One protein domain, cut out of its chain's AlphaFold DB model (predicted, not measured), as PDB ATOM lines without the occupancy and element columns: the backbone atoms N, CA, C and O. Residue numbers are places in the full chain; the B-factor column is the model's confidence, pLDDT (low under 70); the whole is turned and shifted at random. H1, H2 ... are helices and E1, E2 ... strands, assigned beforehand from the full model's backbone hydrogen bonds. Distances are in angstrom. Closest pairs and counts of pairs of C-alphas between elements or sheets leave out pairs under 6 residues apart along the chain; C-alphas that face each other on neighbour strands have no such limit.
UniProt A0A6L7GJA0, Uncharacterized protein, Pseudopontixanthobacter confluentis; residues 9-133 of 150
ATOM      1  N   LYS A   9      -6.257   6.397 -14.030       96.94
ATOM      2  CA  LYS A   9      -6.488   6.909 -12.672       96.94
ATOM      3  C   LYS A   9      -6.103   5.850 -11.643       96.94
ATOM      4  O   LYS A   9      -6.557   4.708 -11.719       96.94
ATOM      5  N   ALA A  10      -5.274   6.228 -10.672       97.31
ATOM      6  CA  ALA A  10      -4.931   5.372  -9.544       97.31
ATOM      7  C   ALA A  10      -5.956   5.524  -8.417       97.31
ATOM      8  O   ALA A  10      -6.226   6.634  -7.955       97.31
ATOM      9  N   LEU A  11      -6.517   4.402  -7.976       97.81
ATOM     10  CA  LEU A  11      -7.472   4.314  -6.881       97.81
ATOM     11  C   LEU A  11      -6.780   3.663  -5.684       97.81
ATOM     12  O   LEU A  11      -6.461   2.477  -5.728       97.81
ATOM     13  N   PHE A  12      -6.551   4.425  -4.622       97.19
ATOM     14  CA  PHE A  12      -5.982   3.918  -3.376       97.19
ATOM     15  C   PHE A  12      -7.099   3.483  -2.440       97.19
ATOM     16  O   PHE A  12      -7.926   4.302  -2.034       97.19
ATOM     17  N   LEU A  13      -7.129   2.194  -2.122       96.12
ATOM     18  CA  LEU A  13      -8.212   1.562  -1.387       96.12
ATOM     19  C   LEU A  13      -7.769   1.239   0.037       96.12
ATOM     20  O   LEU A  13      -6.912   0.382   0.234       96.12
ATOM     21  N   PHE A  14      -8.362   1.906   1.022       95.50
ATOM     22  CA  PHE A  14      -8.014   1.699   2.424       95.50
ATOM     23  C   PHE A  14      -8.955   0.719   3.109       95.50
ATOM     24  O   PHE A  14     -10.169   0.750   2.906       95.50
ATOM     25  N   ASN A  15      -8.410  -0.104   3.999       93.06
ATOM     26  CA  ASN A  15      -9.221  -0.953   4.873       93.06
ATOM     27  C   ASN A  15      -9.716  -0.207   6.132       93.06
ATOM     28  O   ASN A  15     -10.725  -0.582   6.728       93.06
ATOM     29  N   HIS A  16      -9.063   0.886   6.522       92.31
ATOM     30  CA  HIS A  16      -9.412   1.693   7.687       92.31
ATOM     31  C   HIS A  16      -9.281   3.188   7.392       92.31
ATOM     32  O   HIS A  16      -8.908   3.618   6.303       92.31
ATOM     33  N   ARG A  17      -9.614   4.003   8.391       92.88
ATOM     34  CA  ARG A  17      -9.511   5.454   8.313       92.88
ATOM     35  C   ARG A  17      -8.052   5.900   8.513       92.88
ATOM     36  O   ARG A  17      -7.619   6.112   9.645       92.88
ATOM     37  N   PHE A  18      -7.306   5.997   7.410       93.69
ATOM     38  CA  PHE A  18      -5.873   6.317   7.372       93.69
ATOM     39  C   PHE A  18      -5.552   7.579   6.552       93.69
ATOM     40  O   PHE A  18      -4.662   7.571   5.701       93.69
ATOM     41  N   GLU A  19      -6.227   8.702   6.807       93.25
ATOM     42  CA  GLU A  19      -5.954   9.968   6.099       93.25
ATOM     43  C   GLU A  19      -4.497  10.422   6.255       93.25
ATOM     44  O   GLU A  19      -3.924  11.010   5.339       93.25
ATOM     45  N   ALA A  20      -3.859  10.077   7.378       93.69
ATOM     46  CA  ALA A  20      -2.448  10.357   7.632       93.69
ATOM     47  C   ALA A  20      -1.491   9.727   6.596       93.69
ATOM     48  O   ALA A  20      -0.372  10.212   6.436       93.69
ATOM     49  N   ASN A  21      -1.919   8.697   5.857       94.12
ATOM     50  CA  ASN A  21      -1.102   8.058   4.822       94.12
ATOM     51  C   ASN A  21      -1.159   8.801   3.479       94.12
ATOM     52  O   ASN A  21      -0.269   8.625   2.645       94.12
ATOM     53  N   MET A  22      -2.167   9.651   3.253       94.06
ATOM     54  CA  MET A  22      -2.359  10.333   1.968       94.06
ATOM     55  C   MET A  22      -1.161  11.206   1.556       94.06
ATOM     56  O   MET A  22      -0.730  11.072   0.410       94.06
ATOM     57  N   PRO A  23      -0.547  12.027   2.439       95.00
ATOM     58  CA  PRO A  23       0.632  12.814   2.067       95.00
ATOM     59  C   PRO A  23       1.818  11.945   1.634       95.00
ATOM     60  O   PRO A  23       2.560  12.298   0.718       95.00
ATOM     61  N   MET A  24       1.992  10.780   2.266       95.31
ATOM     62  CA  MET A  24       3.049   9.840   1.898       95.31
ATOM     63  C   MET A  24       2.779   9.208   0.530       95.31
ATOM     64  O   MET A  24       3.686   9.133  -0.299       95.31
ATOM     65  N   LEU A  25       1.537   8.796   0.265       95.31
ATOM     66  CA  LEU A  25       1.141   8.266  -1.040       95.31
ATOM     67  C   LEU A  25       1.270   9.323  -2.140       95.31
ATOM     68  O   LEU A  25       1.764   9.011  -3.219       95.31
ATOM     69  N   ASP A  26       0.927  10.581  -1.863       94.62
ATOM     70  CA  ASP A  26       1.151  11.683  -2.801       94.62
ATOM     71  C   ASP A  26       2.642  11.902  -3.086       94.62
ATOM     72  O   ASP A  26       3.012  12.136  -4.235       94.62
ATOM     73  N   ARG A  27       3.523  11.731  -2.094       96.19
ATOM     74  CA  ARG A  27       4.978  11.779  -2.308       96.19
ATOM     75  C   ARG A  27       5.492  10.620  -3.170       96.19
ATOM     76  O   ARG A  27       6.363  10.829  -4.007       96.19
ATOM     77  N   ILE A  28       4.981   9.406  -2.961       95.81
ATOM     78  CA  ILE A  28       5.439   8.195  -3.667       95.81
ATOM     79  C   ILE A  28       4.887   8.133  -5.098       95.81
ATOM     80  O   ILE A  28       5.599   7.735  -6.020       95.81
ATOM     81  N   TYR A  29       3.620   8.500  -5.285       97.00
ATOM     82  CA  TYR A  29       2.888   8.302  -6.536       97.00
ATOM     83  C   TYR A  29       2.618   9.590  -7.309       97.00
ATOM     84  O   TYR A  29       2.231   9.510  -8.471       97.00
ATOM     85  N   GLY A  30       2.838  10.766  -6.715       96.19
ATOM     86  CA  GLY A  30       2.519  12.053  -7.335       96.19
ATOM     87  C   GLY A  30       3.219  12.294  -8.668       96.19
ATOM     88  O   GLY A  30       2.608  12.840  -9.577       96.19
ATOM     89  N   GLY A  31       4.463  11.826  -8.806       96.88
ATOM     90  CA  GLY A  31       5.208  11.881 -10.068       96.88
ATOM     91  C   GLY A  31       4.946  10.715 -11.029       96.88
ATOM     92  O   GLY A  31       5.532  10.693 -12.102       96.88
ATOM     93  N   ARG A  32       4.123   9.730 -10.644       97.25
ATOM     94  CA  ARG A  32       3.878   8.487 -11.408       97.25
ATOM     95  C   ARG A  32       2.454   8.381 -11.944       97.25
ATOM     96  O   ARG A  32       2.222   7.729 -12.953       97.25
ATOM     97  N   PHE A  33       1.500   8.976 -11.243       97.31
ATOM     98  CA  PHE A  33       0.096   8.998 -11.626       97.31
ATOM     99  C   PHE A  33      -0.428  10.391 -11.342       97.31
ATOM    100  O   PHE A  33      -0.523  10.746 -10.171       97.31
ATOM    101  N   ALA A  34      -0.772  11.176 -12.356       94.81
ATOM    102  CA  ALA A  34      -1.327  12.513 -12.183       94.81
ATOM    103  C   ALA A  34      -2.723  12.450 -11.546       94.81
ATOM    104  O   ALA A  34      -3.019  13.195 -10.607       94.81
ATOM    105  N   ASN A  35      -3.545  11.494 -11.990       95.56
ATOM    106  CA  ASN A  35      -4.900  11.278 -11.489       95.56
ATOM    107  C   ASN A  35      -4.903  10.235 -10.367       95.56
ATOM    108  O   ASN A  35      -4.670   9.047 -10.599       95.56
ATOM    109  N   ARG A  36      -5.184  10.675  -9.136       96.44
ATOM    110  CA  ARG A  36      -5.222   9.814  -7.942       96.44
ATOM    111  C   ARG A  36      -6.465  10.098  -7.112       96.44
ATOM    112  O   ARG A  36      -6.716  11.259  -6.779       96.44
ATOM    113  N   HIS A  37      -7.164   9.038  -6.724       97.56
ATOM    114  CA  HIS A  37      -8.343   9.081  -5.864       97.56
ATOM    115  C   HIS A  37      -8.188   8.116  -4.694       97.56
ATOM    116  O   HIS A  37      -7.651   7.022  -4.854       97.56
ATOM    117  N   PHE A  38      -8.663   8.510  -3.522       97.50
ATOM    118  CA  PHE A  38      -8.606   7.720  -2.300       97.50
ATOM    119  C   PHE A  38     -10.013   7.236  -1.940       97.50
ATOM    120  O   PHE A  38     -10.973   8.000  -1.985       97.50
ATOM    121  N   ILE A  39     -10.156   5.970  -1.573       97.38
ATOM    122  CA  ILE A  39     -11.429   5.375  -1.161       97.38
ATOM    123  C   ILE A  39     -11.227   4.840   0.247       97.38
ATOM    124  O   ILE A  39     -10.386   3.968   0.463       97.38
ATOM    125  N   MET A  40     -11.959   5.398   1.210       95.38
ATOM    126  CA  MET A  40     -11.655   5.177   2.618       95.38
ATOM    127  C   MET A  40     -12.920   5.029   3.474       95.38
ATOM    128  O   MET A  40     -13.824   5.877   3.413       95.38
ATOM    129  N   PRO A  41     -12.991   3.985   4.322       94.00
ATOM    130  CA  PRO A  41     -14.060   3.830   5.294       94.00
ATOM    131  C   PRO A  41     -14.108   5.008   6.259       94.00
ATOM    132  O   PRO A  41     -13.110   5.354   6.888       94.00
ATOM    133  N   PHE A  42     -15.288   5.609   6.395       92.56
ATOM    134  CA  PHE A  42     -15.560   6.646   7.394       92.56
ATOM    135  C   PHE A  42     -14.588   7.842   7.356       92.56
ATOM    136  O   PHE A  42     -14.364   8.485   8.385       92.56
ATOM    137  N   ALA A  43     -14.033   8.152   6.176       93.44
ATOM    138  CA  ALA A  43     -13.133   9.282   5.954       93.44
ATOM    139  C   ALA A  43     -13.700  10.571   6.551       93.44
ATOM    140  O   ALA A  43     -14.813  10.967   6.217       93.44
ATOM    141  N   SER A  44     -12.957  11.248   7.415       91.56
ATOM    142  CA  SER A  44     -13.435  12.424   8.155       91.56
ATOM    143  C   SER A  44     -13.813  13.603   7.253       91.56
ATOM    144  O   SER A  44     -14.800  14.284   7.529       91.56
ATOM    145  N   GLN A  45     -13.099  13.786   6.144       88.62
ATOM    146  CA  GLN A  45     -13.280  14.887   5.197       88.62
ATOM    147  C   GLN A  45     -13.346  14.336   3.758       88.62
ATOM    148  O   GLN A  45     -12.301  14.200   3.121       88.62
ATOM    149  N   PRO A  46     -14.533  13.948   3.244       89.62
ATOM    150  CA  PRO A  46     -14.694  13.586   1.838       89.62
ATOM    151  C   PRO A  46     -14.471  14.812   0.940       89.62
ATOM    152  O   PRO A  46     -14.665  15.949   1.368       89.62
ATOM    153  N   GLY A  47     -14.093  14.593  -0.316       90.50
ATOM    154  CA  GLY A  47     -13.823  15.678  -1.254       90.50
ATOM    155  C   GLY A  47     -13.452  15.181  -2.651       90.50
ATOM    156  O   GLY A  47     -13.533  13.984  -2.914       90.50
ATOM    157  N   PRO A  48     -12.980  16.072  -3.545       90.94
ATOM    158  CA  PRO A  48     -12.736  15.742  -4.955       90.94
ATOM    159  C   PRO A  48     -11.728  14.613  -5.199       90.94
ATOM    160  O   PRO A  48     -11.693  14.045  -6.281       90.94
ATOM    161  N   ARG A  49     -10.879  14.312  -4.211       93.44
ATOM    162  CA  ARG A  49      -9.871  13.246  -4.282       93.44
ATOM    163  C   ARG A  49     -10.106  12.122  -3.277       93.44
ATOM    164  O   ARG A  49      -9.269  11.230  -3.194       93.44
ATOM    165  N   ILE A  50     -11.170  12.174  -2.473       96.19
ATOM    166  CA  ILE A  50     -11.422  11.184  -1.422       96.19
ATOM    167  C   ILE A  50     -12.911  10.870  -1.268       96.19
ATOM    168  O   ILE A  50     -13.711  11.721  -0.878       96.19
ATOM    169  N   SER A  51     -13.259   9.607  -1.498       95.62
ATOM    170  CA  SER A  51     -14.585   9.056  -1.234       95.62
ATOM    171  C   SER A  51     -14.671   8.484   0.171       95.62
ATOM    172  O   SER A  51     -13.857   7.646   0.574       95.62
ATOM    173  N   ARG A  52     -15.720   8.880   0.894       95.12
ATOM    174  CA  ARG A  52     -16.139   8.218   2.130       95.12
ATOM    175  C   ARG A  52     -17.041   7.042   1.779       95.12
ATOM    176  O   ARG A  52     -18.064   7.236   1.132       95.12
ATOM    177  N   VAL A  53     -16.716   5.861   2.294       92.31
ATOM    178  CA  VAL A  53     -17.603   4.687   2.232       92.31
ATOM    179  C   VAL A  53     -18.039   4.267   3.632       92.31
ATOM    180  O   VAL A  53     -17.357   4.558   4.618       92.31
ATOM    181  N   ALA A  54     -19.198   3.615   3.724       90.69
ATOM    182  CA  ALA A  54     -19.756   3.113   4.983       90.69
ATOM    183  C   ALA A  54     -19.567   1.595   5.160       90.69
ATOM    184  O   ALA A  54     -20.008   1.024   6.157       90.69
ATOM    185  N   GLU A  55     -18.932   0.937   4.189       84.44
ATOM    186  CA  GLU A  55     -18.578  -0.477   4.267       84.44
ATOM    187  C   GLU A  55     -17.513  -0.766   5.325       84.44
ATOM    188  O   GLU A  55     -16.648   0.056   5.636       84.44
ATOM    189  N   GLN A  56     -17.519  -2.005   5.812       81.19
ATOM    190  CA  GLN A  56     -16.439  -2.511   6.650       81.19
ATOM    191  C   GLN A  56     -15.133  -2.628   5.854       81.19
ATOM    192  O   GLN A  56     -15.140  -2.867   4.645       81.19
ATOM    193  N   GLY A  57     -13.998  -2.572   6.553       81.31
ATOM    194  CA  GLY A  57     -12.643  -2.659   5.990       81.31
ATOM    195  C   GLY A  57     -12.267  -3.951   5.261       81.31
ATOM    196  O   GLY A  57     -11.114  -4.132   4.892       81.31
ATOM    197  N   ARG A  58     -13.215  -4.874   5.091       81.12
ATOM    198  CA  ARG A  58     -13.026  -6.173   4.435       81.12
ATOM    199  C   ARG A  58     -13.870  -6.325   3.165       81.12
ATOM    200  O   ARG A  58     -13.638  -7.250   2.397       81.12
ATOM    201  N   ASN A  59     -14.830  -5.425   2.926       83.12
ATOM    202  CA  ASN A  59     -15.745  -5.486   1.784       83.12
ATOM    203  C   ASN A  59     -15.325  -4.526   0.656       83.12
ATOM    204  O   ASN A  59     -16.017  -3.558   0.338       83.12
ATOM    205  N   PHE A  60     -14.173  -4.792   0.044       87.06
ATOM    206  CA  PHE A  60     -13.570  -3.927  -0.976       87.06
ATOM    207  C   PHE A  60     -14.424  -3.750  -2.241       87.06
ATOM    208  O   PHE A  60     -14.416  -2.680  -2.847       87.06
ATOM    209  N   SER A  61     -15.209  -4.756  -2.638       84.94
ATOM    210  CA  SER A  61     -16.157  -4.610  -3.751       84.94
ATOM    211  C   SER A  61     -17.251  -3.593  -3.424       84.94
ATOM    212  O   SER A  61     -17.613  -2.780  -4.276       84.94
ATOM    213  N   GLY A  62     -17.733  -3.582  -2.179       85.12
ATOM    214  CA  GLY A  62     -18.657  -2.567  -1.684       85.12
ATOM    215  C   GLY A  62     -18.028  -1.172  -1.652       85.12
ATOM    216  O   GLY A  62     -18.690  -0.205  -2.019       85.12
ATOM    217  N   HIS A  63     -16.739  -1.055  -1.309       91.88
ATOM    218  CA  HIS A  63     -16.025   0.229  -1.350       91.88
ATOM    219  C   HIS A  63     -16.022   0.815  -2.763       91.88
ATOM    220  O   HIS A  63     -16.390   1.975  -2.951       91.88
ATOM    221  N   LEU A  64     -15.640   0.008  -3.760       92.38
ATOM    222  CA  LEU A  64     -15.625   0.422  -5.165       92.38
ATOM    223  C   LEU A  64     -17.034   0.792  -5.646       92.38
ATOM    224  O   LEU A  64     -17.212   1.844  -6.249       92.38
ATOM    225  N   ALA A  65     -18.043  -0.026  -5.332       90.25
ATOM    226  CA  ALA A  65     -19.421   0.226  -5.744       90.25
ATOM    227  C   ALA A  65     -19.999   1.517  -5.138       90.25
ATOM    228  O   ALA A  65     -20.597   2.309  -5.858       90.25
ATOM    229  N   GLN A  66     -19.809   1.752  -3.834       91.00
ATOM    230  CA  GLN A  66     -20.330   2.947  -3.156       91.00
ATOM    231  C   GLN A  66     -19.654   4.237  -3.634       91.00
ATOM    232  O   GLN A  66     -20.302   5.278  -3.709       91.00
ATOM    233  N   SER A  67     -18.358   4.174  -3.951       94.19
ATOM    234  CA  SER A  67     -17.572   5.346  -4.344       94.19
ATOM    235  C   SER A  67     -17.580   5.633  -5.845       94.19
ATOM    236  O   SER A  67     -17.135   6.705  -6.237       94.19
ATOM    237  N   ALA A  68     -18.083   4.720  -6.686       94.44
ATOM    238  CA  ALA A  68     -17.962   4.791  -8.146       94.44
ATOM    239  C   ALA A  68     -18.357   6.152  -8.736       94.44
ATOM    240  O   ALA A  68     -17.649   6.690  -9.582       94.44
ATOM    241  N   ARG A  69     -19.448   6.749  -8.243       91.06
ATOM    242  CA  ARG A  69     -19.946   8.048  -8.719       91.06
ATOM    243  C   ARG A  69     -18.962   9.212  -8.528       91.06
ATOM    244  O   ARG A  69     -19.110  10.232  -9.187       91.06
ATOM    245  N   ASP A  70     -18.004   9.080  -7.612       92.31
ATOM    246  CA  ASP A  70     -17.070  10.151  -7.263       92.31
ATOM    247  C   ASP A  70     -15.801  10.124  -8.134       92.31
ATOM    248  O   ASP A  70     -15.070  11.110  -8.176       92.31
ATOM    249  N   TRP A  71     -15.495   8.995  -8.789       94.00
ATOM    250  CA  TRP A  71     -14.232   8.812  -9.517       94.00
ATOM    251  C   TRP A  71     -14.372   8.244 -10.927       94.00
ATOM    252  O   TRP A  71     -13.412   8.365 -11.698       94.00
ATOM    253  N   VAL A  72     -15.523   7.651 -11.270       94.12
ATOM    254  CA  VAL A  72     -15.850   7.254 -12.641       94.12
ATOM    255  C   VAL A  72     -16.196   8.503 -13.434       94.12
ATOM    256  O   VAL A  72     -17.222   9.133 -13.195       94.12
ATOM    257  N   GLU A  73     -15.351   8.847 -14.398       90.44
ATOM    258  CA  GLU A  73     -15.529  10.056 -15.199       90.44
ATOM    259  C   GLU A  73     -15.214   9.817 -16.682       90.44
ATOM    260  O   GLU A  73     -14.408   8.937 -17.017       90.44
ATOM    261  N   PRO A  74     -15.833  10.592 -17.592       88.31
ATOM    262  CA  PRO A  74     -15.506  10.535 -19.009       88.31
ATOM    263  C   PRO A  74     -14.024  10.838 -19.252       88.31
ATOM    264  O   PRO A  74     -13.466  11.769 -18.682       88.31
ATOM    265  N   GLY A  75     -13.395  10.076 -20.145       89.75
ATOM    266  CA  GLY A  75     -12.009  10.298 -20.563       89.75
ATOM    267  C   GLY A  75     -10.979   9.423 -19.850       89.75
ATOM    268  O   GLY A  75      -9.939   9.159 -20.446       89.75
ATOM    269  N   ILE A  76     -11.272   8.891 -18.656       93.94
ATOM    270  CA  ILE A  76     -10.438   7.851 -18.038       93.94
ATOM    271  C   ILE A  76     -10.728   6.510 -18.710       93.94
ATOM    272  O   ILE A  76     -11.875   6.071 -18.776       93.94
ATOM    273  N   THR A  77      -9.683   5.845 -19.204       93.69
ATOM    274  CA  THR A  77      -9.827   4.559 -19.900       93.69
ATOM    275  C   THR A  77      -9.516   3.369 -19.006       93.69
ATOM    276  O   THR A  77     -10.080   2.300 -19.218       93.69
ATOM    277  N   HIS A  78      -8.647   3.536 -18.004       95.12
ATOM    278  CA  HIS A  78      -8.312   2.469 -17.064       95.12
ATOM    279  C   HIS A  78      -8.211   2.989 -15.631       95.12
ATOM    280  O   HIS A  78      -7.703   4.082 -15.367       95.12
ATOM    281  N   TYR A  79      -8.621   2.136 -14.697       96.00
ATOM    282  CA  TYR A  79      -8.466   2.347 -13.265       96.00
ATOM    283  C   TYR A  79      -7.494   1.309 -12.717       96.00
ATOM    284  O   TYR A  79      -7.675   0.111 -12.936       96.00
ATOM    285  N   VAL A  80      -6.468   1.761 -11.999       95.81
ATOM    286  CA  VAL A  80      -5.554   0.875 -11.272       95.81
ATOM    287  C   VAL A  80      -5.889   0.935  -9.790       95.81
ATOM    288  O   VAL A  80      -5.743   1.975  -9.156       95.81
ATOM    289  N   VAL A  81      -6.378  -0.177  -9.241       95.75
ATOM    290  CA  VAL A  81      -6.748  -0.278  -7.825       95.75
ATOM    291  C   VAL A  81      -5.541  -0.755  -7.025       95.75
ATOM    292  O   VAL A  81      -4.996  -1.823  -7.295       95.75
ATOM    293  N   VAL A  82      -5.134   0.042  -6.041       95.06
ATOM    294  CA  VAL A  82      -3.983  -0.198  -5.171       95.06
ATOM    295  C   VAL A  82      -4.469  -0.231  -3.719       95.06
ATOM    296  O   VAL A  82      -4.809   0.818  -3.170       95.06
ATOM    297  N   PRO A  83      -4.548  -1.414  -3.093       91.12
ATOM    298  CA  PRO A  83      -4.769  -1.538  -1.654       91.12
ATOM    299  C   PRO A  83      -3.702  -0.801  -0.835       91.12
ATOM    300  O   PRO A  83      -2.561  -0.662  -1.277       91.12
ATOM    301  N   ASP A  84      -4.063  -0.334   0.357       86.75
ATOM    302  CA  ASP A  84      -3.192   0.442   1.249       86.75
ATOM    303  C   ASP A  84      -1.978  -0.326   1.796       86.75
ATOM    304  O   ASP A  84      -0.984   0.293   2.180       86.75
ATOM    305  N   ASP A  85      -2.032  -1.655   1.787       86.62
ATOM    306  CA  ASP A  85      -0.958  -2.564   2.190       86.62
ATOM    307  C   ASP A  85      -0.050  -3.015   1.030       86.62
ATOM    308  O   ASP A  85       0.912  -3.760   1.247       86.62
ATOM    309  N   LEU A  86      -0.299  -2.540  -0.198       89.56
ATOM    310  CA  LEU A  86       0.488  -2.879  -1.382       89.56
ATOM    311  C   LEU A  86       1.196  -1.660  -1.983       89.56
ATOM    312  O   LEU A  86       0.667  -0.553  -2.073       89.56
ATOM    313  N   LEU A  87       2.410  -1.892  -2.486       92.25
ATOM    314  CA  LEU A  87       3.158  -0.916  -3.274       92.25
ATOM    315  C   LEU A  87       3.339  -1.420  -4.705       92.25
ATOM    316  O   LEU A  87       3.799  -2.541  -4.929       92.25
ATOM    317  N   LEU A  88       3.017  -0.574  -5.687       93.38
ATOM    318  CA  LEU A  88       3.331  -0.862  -7.085       93.38
ATOM    319  C   LEU A  88       4.841  -0.787  -7.301       93.38
ATOM    320  O   LEU A  88       5.499   0.119  -6.778       93.38
ATOM    321  N   ASN A  89       5.363  -1.669  -8.158       95.38
ATOM    322  CA  ASN A  89       6.751  -1.615  -8.619       95.38
ATOM    323  C   ASN A  89       7.119  -0.162  -8.997       95.38
ATOM    324  O   ASN A  89       6.395   0.418  -9.806       95.38
ATOM    325  N   PRO A  90       8.190   0.436  -8.435       95.44
ATOM    326  CA  PRO A  90       8.548   1.841  -8.655       95.44
ATOM    327  C   PRO A  90       8.715   2.253 -10.117       95.44
ATOM    328  O   PRO A  90       8.553   3.425 -10.430       95.44
ATOM    329  N   GLN A  91       9.015   1.298 -10.999       96.69
ATOM    330  CA  GLN A  91       9.175   1.535 -12.432       96.69
ATOM    331  C   GLN A  91       7.842   1.650 -13.185       96.69
ATOM    332  O   GLN A  91       7.853   1.958 -14.367       96.69
ATOM    333  N   ILE A  92       6.702   1.378 -12.540       96.31
ATOM    334  CA  ILE A  92       5.378   1.453 -13.170       96.31
ATOM    335  C   ILE A  92       4.768   2.843 -12.981       96.31
ATOM    336  O   ILE A  92       4.722   3.352 -11.861       96.31
ATOM    337  N   ASP A  93       4.237   3.424 -14.043       97.44
ATOM    338  CA  ASP A  93       3.546   4.712 -14.036       97.44
ATOM    339  C   ASP A  93       2.347   4.701 -15.000       97.44
ATOM    340  O   ASP A  93       2.046   3.687 -15.638       97.44
ATOM    341  N   GLU A  94       1.629   5.818 -15.094       96.25
ATOM    342  CA  GLU A  94       0.474   5.956 -15.986       96.25
ATOM    343  C   GLU A  94       0.806   5.805 -17.478       96.25
ATOM    344  O   GLU A  94      -0.067   5.433 -18.261       96.25
ATOM    345  N   ASN A  95       2.058   6.029 -17.877       95.81
ATOM    346  CA  ASN A  95       2.484   5.984 -19.273       95.81
ATOM    347  C   ASN A  95       2.870   4.570 -19.717       95.81
ATOM    348  O   ASN A  95       2.750   4.238 -20.896       95.81
ATOM    349  N   ASN A  96       3.337   3.727 -18.790       96.00
ATOM    350  CA  ASN A  96       3.851   2.400 -19.118       96.00
ATOM    351  C   ASN A  96       3.005   1.227 -18.596       96.00
ATOM    352  O   ASN A  96       3.209   0.106 -19.064       96.00
ATOM    353  N   LEU A  97       2.038   1.456 -17.698       95.69
ATOM    354  CA  LEU A  97       1.245   0.396 -17.055       95.69
ATOM    355  C   LEU A  97       0.616  -0.579 -18.064       95.69
ATOM    356  O   LEU A  97       0.753  -1.795 -17.932       95.69
ATOM    357  N   VAL A  98      -0.066  -0.047 -19.081       95.50
ATOM    358  CA  VAL A  98      -0.777  -0.838 -20.103       95.50
ATOM    359  C   VAL A  98       0.198  -1.705 -20.903       95.50
ATOM    360  O   VAL A  98      -0.055  -2.892 -21.114       95.50
ATOM    361  N   ALA A  99       1.344  -1.139 -21.290       95.00
ATOM    362  CA  ALA A  99       2.385  -1.855 -22.023       95.00
ATOM    363  C   ALA A  99       3.072  -2.918 -21.150       95.00
ATOM    364  O   ALA A  99       3.289  -4.042 -21.603       95.00
ATOM    365  N   ALA A 100       3.357  -2.600 -19.885       95.44
ATOM    366  CA  ALA A 100       3.964  -3.520 -18.927       95.44
ATOM    367  C   ALA A 100       3.076  -4.746 -18.654       95.44
ATOM    368  O   ALA A 100       3.583  -5.859 -18.509       95.44
ATOM    369  N   LEU A 101       1.752  -4.555 -18.643       94.62
ATOM    370  CA  LEU A 101       0.761  -5.627 -18.520       94.62
ATOM    371  C   LEU A 101       0.413  -6.303 -19.858       94.62
ATOM    372  O   LEU A 101      -0.355  -7.263 -19.862       94.62
ATOM    373  N   LYS A 102       0.991  -5.841 -20.976       95.44
ATOM    374  CA  LYS A 102       0.754  -6.350 -22.338       95.44
ATOM    375  C   LYS A 102      -0.731  -6.360 -22.724       95.44
ATOM    376  O   LYS A 102      -1.203  -7.309 -23.346       95.44
ATOM    377  N   LEU A 103      -1.463  -5.314 -22.345       94.56
ATOM    378  CA  LEU A 103      -2.893  -5.201 -22.627       94.56
ATOM    379  C   LEU A 103      -3.128  -4.609 -24.017       94.56
ATOM    380  O   LEU A 103      -2.549  -3.582 -24.376       94.56
ATOM    381  N   ALA A 104      -4.004  -5.246 -24.792       91.56
ATOM    382  CA  ALA A 104      -4.533  -4.672 -26.022       91.56
ATOM    383  C   ALA A 104      -5.604  -3.603 -25.706       91.56
ATOM    384  O   ALA A 104      -6.141  -3.571 -24.594       91.56
ATOM    385  N   PRO A 105      -5.961  -2.732 -26.671       87.25
ATOM    386  CA  PRO A 105      -7.018  -1.744 -26.473       87.25
ATOM    387  C   PRO A 105      -8.326  -2.377 -25.980       87.25
ATOM    388  O   PRO A 105      -8.793  -3.368 -26.537       87.25
ATOM    389  N   GLY A 106      -8.913  -1.801 -24.927       85.56
ATOM    390  CA  GLY A 106     -10.157  -2.286 -24.319       85.56
ATOM    391  C   GLY A 106     -10.005  -3.512 -23.410       85.56
ATOM    392  O   GLY A 106     -11.010  -4.015 -22.915       85.56
ATOM    393  N   GLN A 107      -8.783  -4.000 -23.173       93.88
ATOM    394  CA  GLN A 107      -8.543  -5.103 -22.243       93.88
ATOM    395  C   GLN A 107      -8.305  -4.616 -20.813       93.88
ATOM    396  O   GLN A 107      -7.778  -3.533 -20.571       93.88
ATOM    397  N   ALA A 108      -8.648  -5.475 -19.857       92.56
ATOM    398  CA  ALA A 108      -8.373  -5.285 -18.442       92.56
ATOM    399  C   ALA A 108      -7.561  -6.462 -17.897       92.56
ATOM    400  O   ALA A 108      -7.554  -7.555 -18.466       92.56
ATOM    401  N   TYR A 109      -6.906  -6.237 -16.761       93.00
ATOM    402  CA  TYR A 109      -6.154  -7.261 -16.051       93.00
ATOM    403  C   TYR A 109      -6.755  -7.501 -14.669       93.00
ATOM    404  O   TYR A 109      -6.847  -6.585 -13.854       93.00
ATOM    405  N   ILE A 110      -7.112  -8.752 -14.386       89.25
ATOM    406  CA  ILE A 110      -7.454  -9.229 -13.047       89.25
ATOM    407  C   ILE A 110      -6.611 -10.476 -12.817       89.25
ATOM    408  O   ILE A 110      -6.753 -11.456 -13.543       89.25
ATOM    409  N   LYS A 111      -5.709 -10.429 -11.829       83.19
ATOM    410  CA  LYS A 111      -4.725 -11.498 -11.606       83.19
ATOM    411  C   LYS A 111      -5.388 -12.852 -11.372       83.19
ATOM    412  O   LYS A 111      -4.989 -13.833 -11.981       83.19
ATOM    413  N   ASN A 112      -6.370 -12.881 -10.473       77.94
ATOM    414  CA  ASN A 112      -7.059 -14.093 -10.060       77.94
ATOM    415  C   ASN A 112      -8.558 -13.820  -9.968       77.94
ATOM    416  O   ASN A 112      -8.980 -12.881  -9.294       77.94
ATOM    417  N   LEU A 113      -9.345 -14.685 -10.596       80.69
ATOM    418  CA  LEU A 113     -10.762 -14.847 -10.307       80.69
ATOM    419  C   LEU A 113     -10.916 -16.161  -9.549       80.69
ATOM    420  O   LEU A 113     -10.347 -17.175  -9.951       80.69
ATOM    421  N   ILE A 114     -11.657 -16.134  -8.447       75.31
ATOM    422  CA  ILE A 114     -12.000 -17.342  -7.697       75.31
ATOM    423  C   ILE A 114     -13.465 -17.670  -7.947       75.31
ATOM    424  O   ILE A 114     -14.312 -16.776  -7.978       75.31
ATOM    425  N   SER A 115     -13.763 -18.950  -8.152       76.81
ATOM    426  CA  SER A 115     -15.142 -19.406  -8.245       76.81
ATOM    427  C   SER A 115     -15.821 -19.310  -6.877       76.81
ATOM    428  O   SER A 115     -15.174 -19.398  -5.829       76.81
ATOM    429  N   ALA A 116     -17.142 -19.124  -6.874       74.75
ATOM    430  CA  ALA A 116     -17.892 -18.983  -5.629       74.75
ATOM    431  C   ALA A 116     -17.792 -20.240  -4.740       74.75
ATOM    432  O   ALA A 116     -17.724 -20.125  -3.521       74.75
ATOM    433  N   ASP A 117     -17.712 -21.439  -5.325       75.94
ATOM    434  CA  ASP A 117     -17.540 -22.696  -4.584       75.94
ATOM    435  C   ASP A 117     -16.162 -22.814  -3.907       75.94
ATOM    436  O   ASP A 117     -16.042 -23.448  -2.855       75.94
ATOM    437  N   ALA A 118     -15.136 -22.153  -4.454       78.38
ATOM    438  CA  ALA A 118     -13.794 -22.117  -3.882       78.38
ATOM    439  C   ALA A 118     -13.669 -21.140  -2.700       78.38
ATOM    440  O   ALA A 118     -12.688 -21.210  -1.957       78.38
ATOM    441  N   LEU A 119     -14.666 -20.273  -2.458       75.12
ATOM    442  CA  LEU A 119     -14.663 -19.328  -1.330       75.12
ATOM    443  C   LEU A 119     -14.552 -20.025   0.030       75.12
ATOM    444  O   LEU A 119     -13.983 -19.452   0.954       75.12
ATOM    445  N   ARG A 120     -15.022 -21.276   0.149       68.62
ATOM    446  CA  ARG A 120     -14.884 -22.090   1.372       68.62
ATOM    447  C   ARG A 120     -13.430 -22.418   1.739       68.62
ATOM    448  O   ARG A 120     -13.171 -22.806   2.871       68.62
ATOM    449  N   PHE A 121     -12.511 -22.301   0.778       70.56
ATOM    450  CA  PHE A 121     -11.072 -22.518   0.954       70.56
ATOM    451  C   PHE A 121     -10.269 -21.213   0.925       70.56
ATOM    452  O   PHE A 121      -9.054 -21.230   1.119       70.56
ATOM    453  N   ALA A 122     -10.928 -20.086   0.653       73.50
ATOM    454  CA  ALA A 122     -10.314 -18.777   0.763       73.50
ATOM    455  C   ALA A 122     -10.202 -18.370   2.239       73.50
ATOM    456  O   ALA A 122     -10.685 -19.056   3.143       73.50
ATOM    457  N   TRP A 123      -9.565 -17.226   2.488       65.44
ATOM    458  CA  TRP A 123      -9.561 -16.641   3.825       65.44
ATOM    459  C   TRP A 123     -10.999 -16.538   4.354       65.44
ATOM    460  O   TRP A 123     -11.879 -16.159   3.577       65.44
ATOM    461  N   PRO A 124     -11.252 -16.828   5.646       63.75
ATOM    462  CA  PRO A 124     -12.608 -16.964   6.188       63.75
ATOM    463  C   PRO A 124     -13.545 -15.795   5.847       63.75
ATOM    464  O   PRO A 124     -14.744 -15.976   5.646       63.75
ATOM    465  N   TRP A 125     -12.985 -14.593   5.714       65.06
ATOM    466  CA  TRP A 125     -13.726 -13.369   5.415       65.06
ATOM    467  C   TRP A 125     -14.203 -13.264   3.963       65.06
ATOM    468  O   TRP A 125     -15.155 -12.540   3.703       65.06
ATOM    469  N   ALA A 126     -13.593 -13.973   3.010       66.50
ATOM    470  CA  ALA A 126     -14.016 -13.928   1.612       66.50
ATOM    471  C   ALA A 126     -15.408 -14.554   1.429       66.50
ATOM    472  O   ALA A 126     -16.247 -13.998   0.721       66.50
ATOM    473  N   GLY A 127     -15.672 -15.677   2.108       65.12
ATOM    474  CA  GLY A 127     -16.990 -16.312   2.120       65.12
ATOM    475  C   GLY A 127     -18.042 -15.462   2.833       65.12
ATOM    476  O   GLY A 127     -19.141 -15.291   2.313       65.12
ATOM    477  N   GLU A 128     -17.693 -14.873   3.982       67.50
ATOM    478  CA  GLU A 128     -18.580 -13.972   4.730       67.50
ATOM    479  C   GLU A 128     -18.948 -12.733   3.908       67.50
ATOM    480  O   GLU A 128     -20.129 -12.441   3.748       67.50
ATOM    481  N   VAL A 129     -17.969 -12.036   3.327       66.44
ATOM    482  CA  VAL A 129     -18.198 -10.858   2.476       66.44
ATOM    483  C   VAL A 129     -19.040 -11.220   1.255       66.44
ATOM    484  O   VAL A 129     -19.998 -10.516   0.962       66.44
ATOM    485  N   ALA A 130     -18.752 -12.329   0.569       66.94
ATOM    486  CA  ALA A 130     -19.544 -12.757  -0.586       66.94
ATOM    487  C   ALA A 130     -20.993 -13.120  -0.212       66.94
ATOM    488  O   ALA A 130     -21.920 -12.760  -0.935       66.94
ATOM    489  N   ALA A 131     -21.201 -13.796   0.921       65.81
ATOM    490  CA  ALA A 131     -22.527 -14.188   1.402       65.81
ATOM    491  C   ALA A 131     -23.330 -13.009   1.978       65.81
ATOM    492  O   ALA A 131     -24.560 -12.995   1.911       65.81
ATOM    493  N   THR A 132     -22.643 -12.017   2.548       60.28
ATOM    494  CA  THR A 132     -23.249 -10.820   3.146       60.28
ATOM    495  C   THR A 132     -23.271  -9.626   2.207       60.28
ATOM    496  O   THR A 132     -23.819  -8.595   2.601       60.28
ATOM    497  N   PHE A 133     -22.747  -9.757   0.978       58.03
ATOM    498  CA  PHE A 133     -22.835  -8.742  -0.067       58.03
ATOM    499  C   PHE A 133     -24.303  -8.507  -0.429       58.03
ATOM    500  O   PHE A 133     -24.856  -9.010  -1.406       58.03
TER     501      PHE A 133
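What this domain is: This is residues 9 to 133 of the 150 residues of an uncharacterized protein of Pseudopontixanthobacter confluentis (UniProt A0A6L7GJA0). A strongly twisted sheet of four parallel strands has H1 over one face and H2 packed on the other. Past H3, residues 101 to 115 lead away from this body to a small pair of helices far from the sheet, H4 and H5, of which H5 has a low mean pLDDT of 65. The printed part has 125 residues, in the order E1 H1 E2 E3 H2 E4 H3 H4 H5, with sheet order E3 E2 E1 E4; the class is mixed. It is compact, with a radius of gyration of the C-alphas of 15.3 A and spans of 40 by 38 by 27 A.

Where its parts are: The strands are E1, residues 9 to 13, from C-alpha 9 at (-6.488, 6.909, -12.672); E2, 35 to 41, 20.5 A; E3, 50 to 53; and E4, 78 to 83, 16.3 A. The helices are H1, 19 to 29, 15.5 A; H2, 60 to 71, 15.4 A; H3, 97 to 100; H4, 116 to 121; and H5, 124 to 132, ending at C-alpha 132 (-23.249, -10.820, 3.146).

How they stand to each other: N 11 is 2.8 A from O 80 between E1 and E4, N 37 is 2.9 A from O 10 between E2 and E1, and N 51 is 2.8 A from O 38 between E3 and E2. E1, H1, E2 form a strand-helix-strand unit, parallel neighbour strands with a helix between, and E3, H2, E4 a split one, with E2 and E1 between its strands; both crossovers are right-handed. H1 is on the sheet at a height of 10.1 A, over E2 and E1; H2 is on the opposite face, the closest C-alphas to E3 being Ser 51 and Ser 67, 5.7 A. H4 and H5 only just touch, with 3 pairs of C-alphas within 8 A, and only at the corner; their closest C-alphas, Leu 119 and Gly 127, are 5.1 A apart. O i to N i+4 pairs within hydrogen-bond range are 5 of 7 in H1, 5 of 8 in H2, 4 of 5 in H5 and 0 of 2 in H4, which has 2 of 3 O i to N i+3 pairs; H3 is too short for one.

The domain as a whole: The farthest C-alphas, Gly 31 and Asp 117, are 41.8 A apart. The printed part has no cut; the links E4 to H3 and H3 to H4 are long. pLDDT is under 70 at residue 120 and residues 123 to 133.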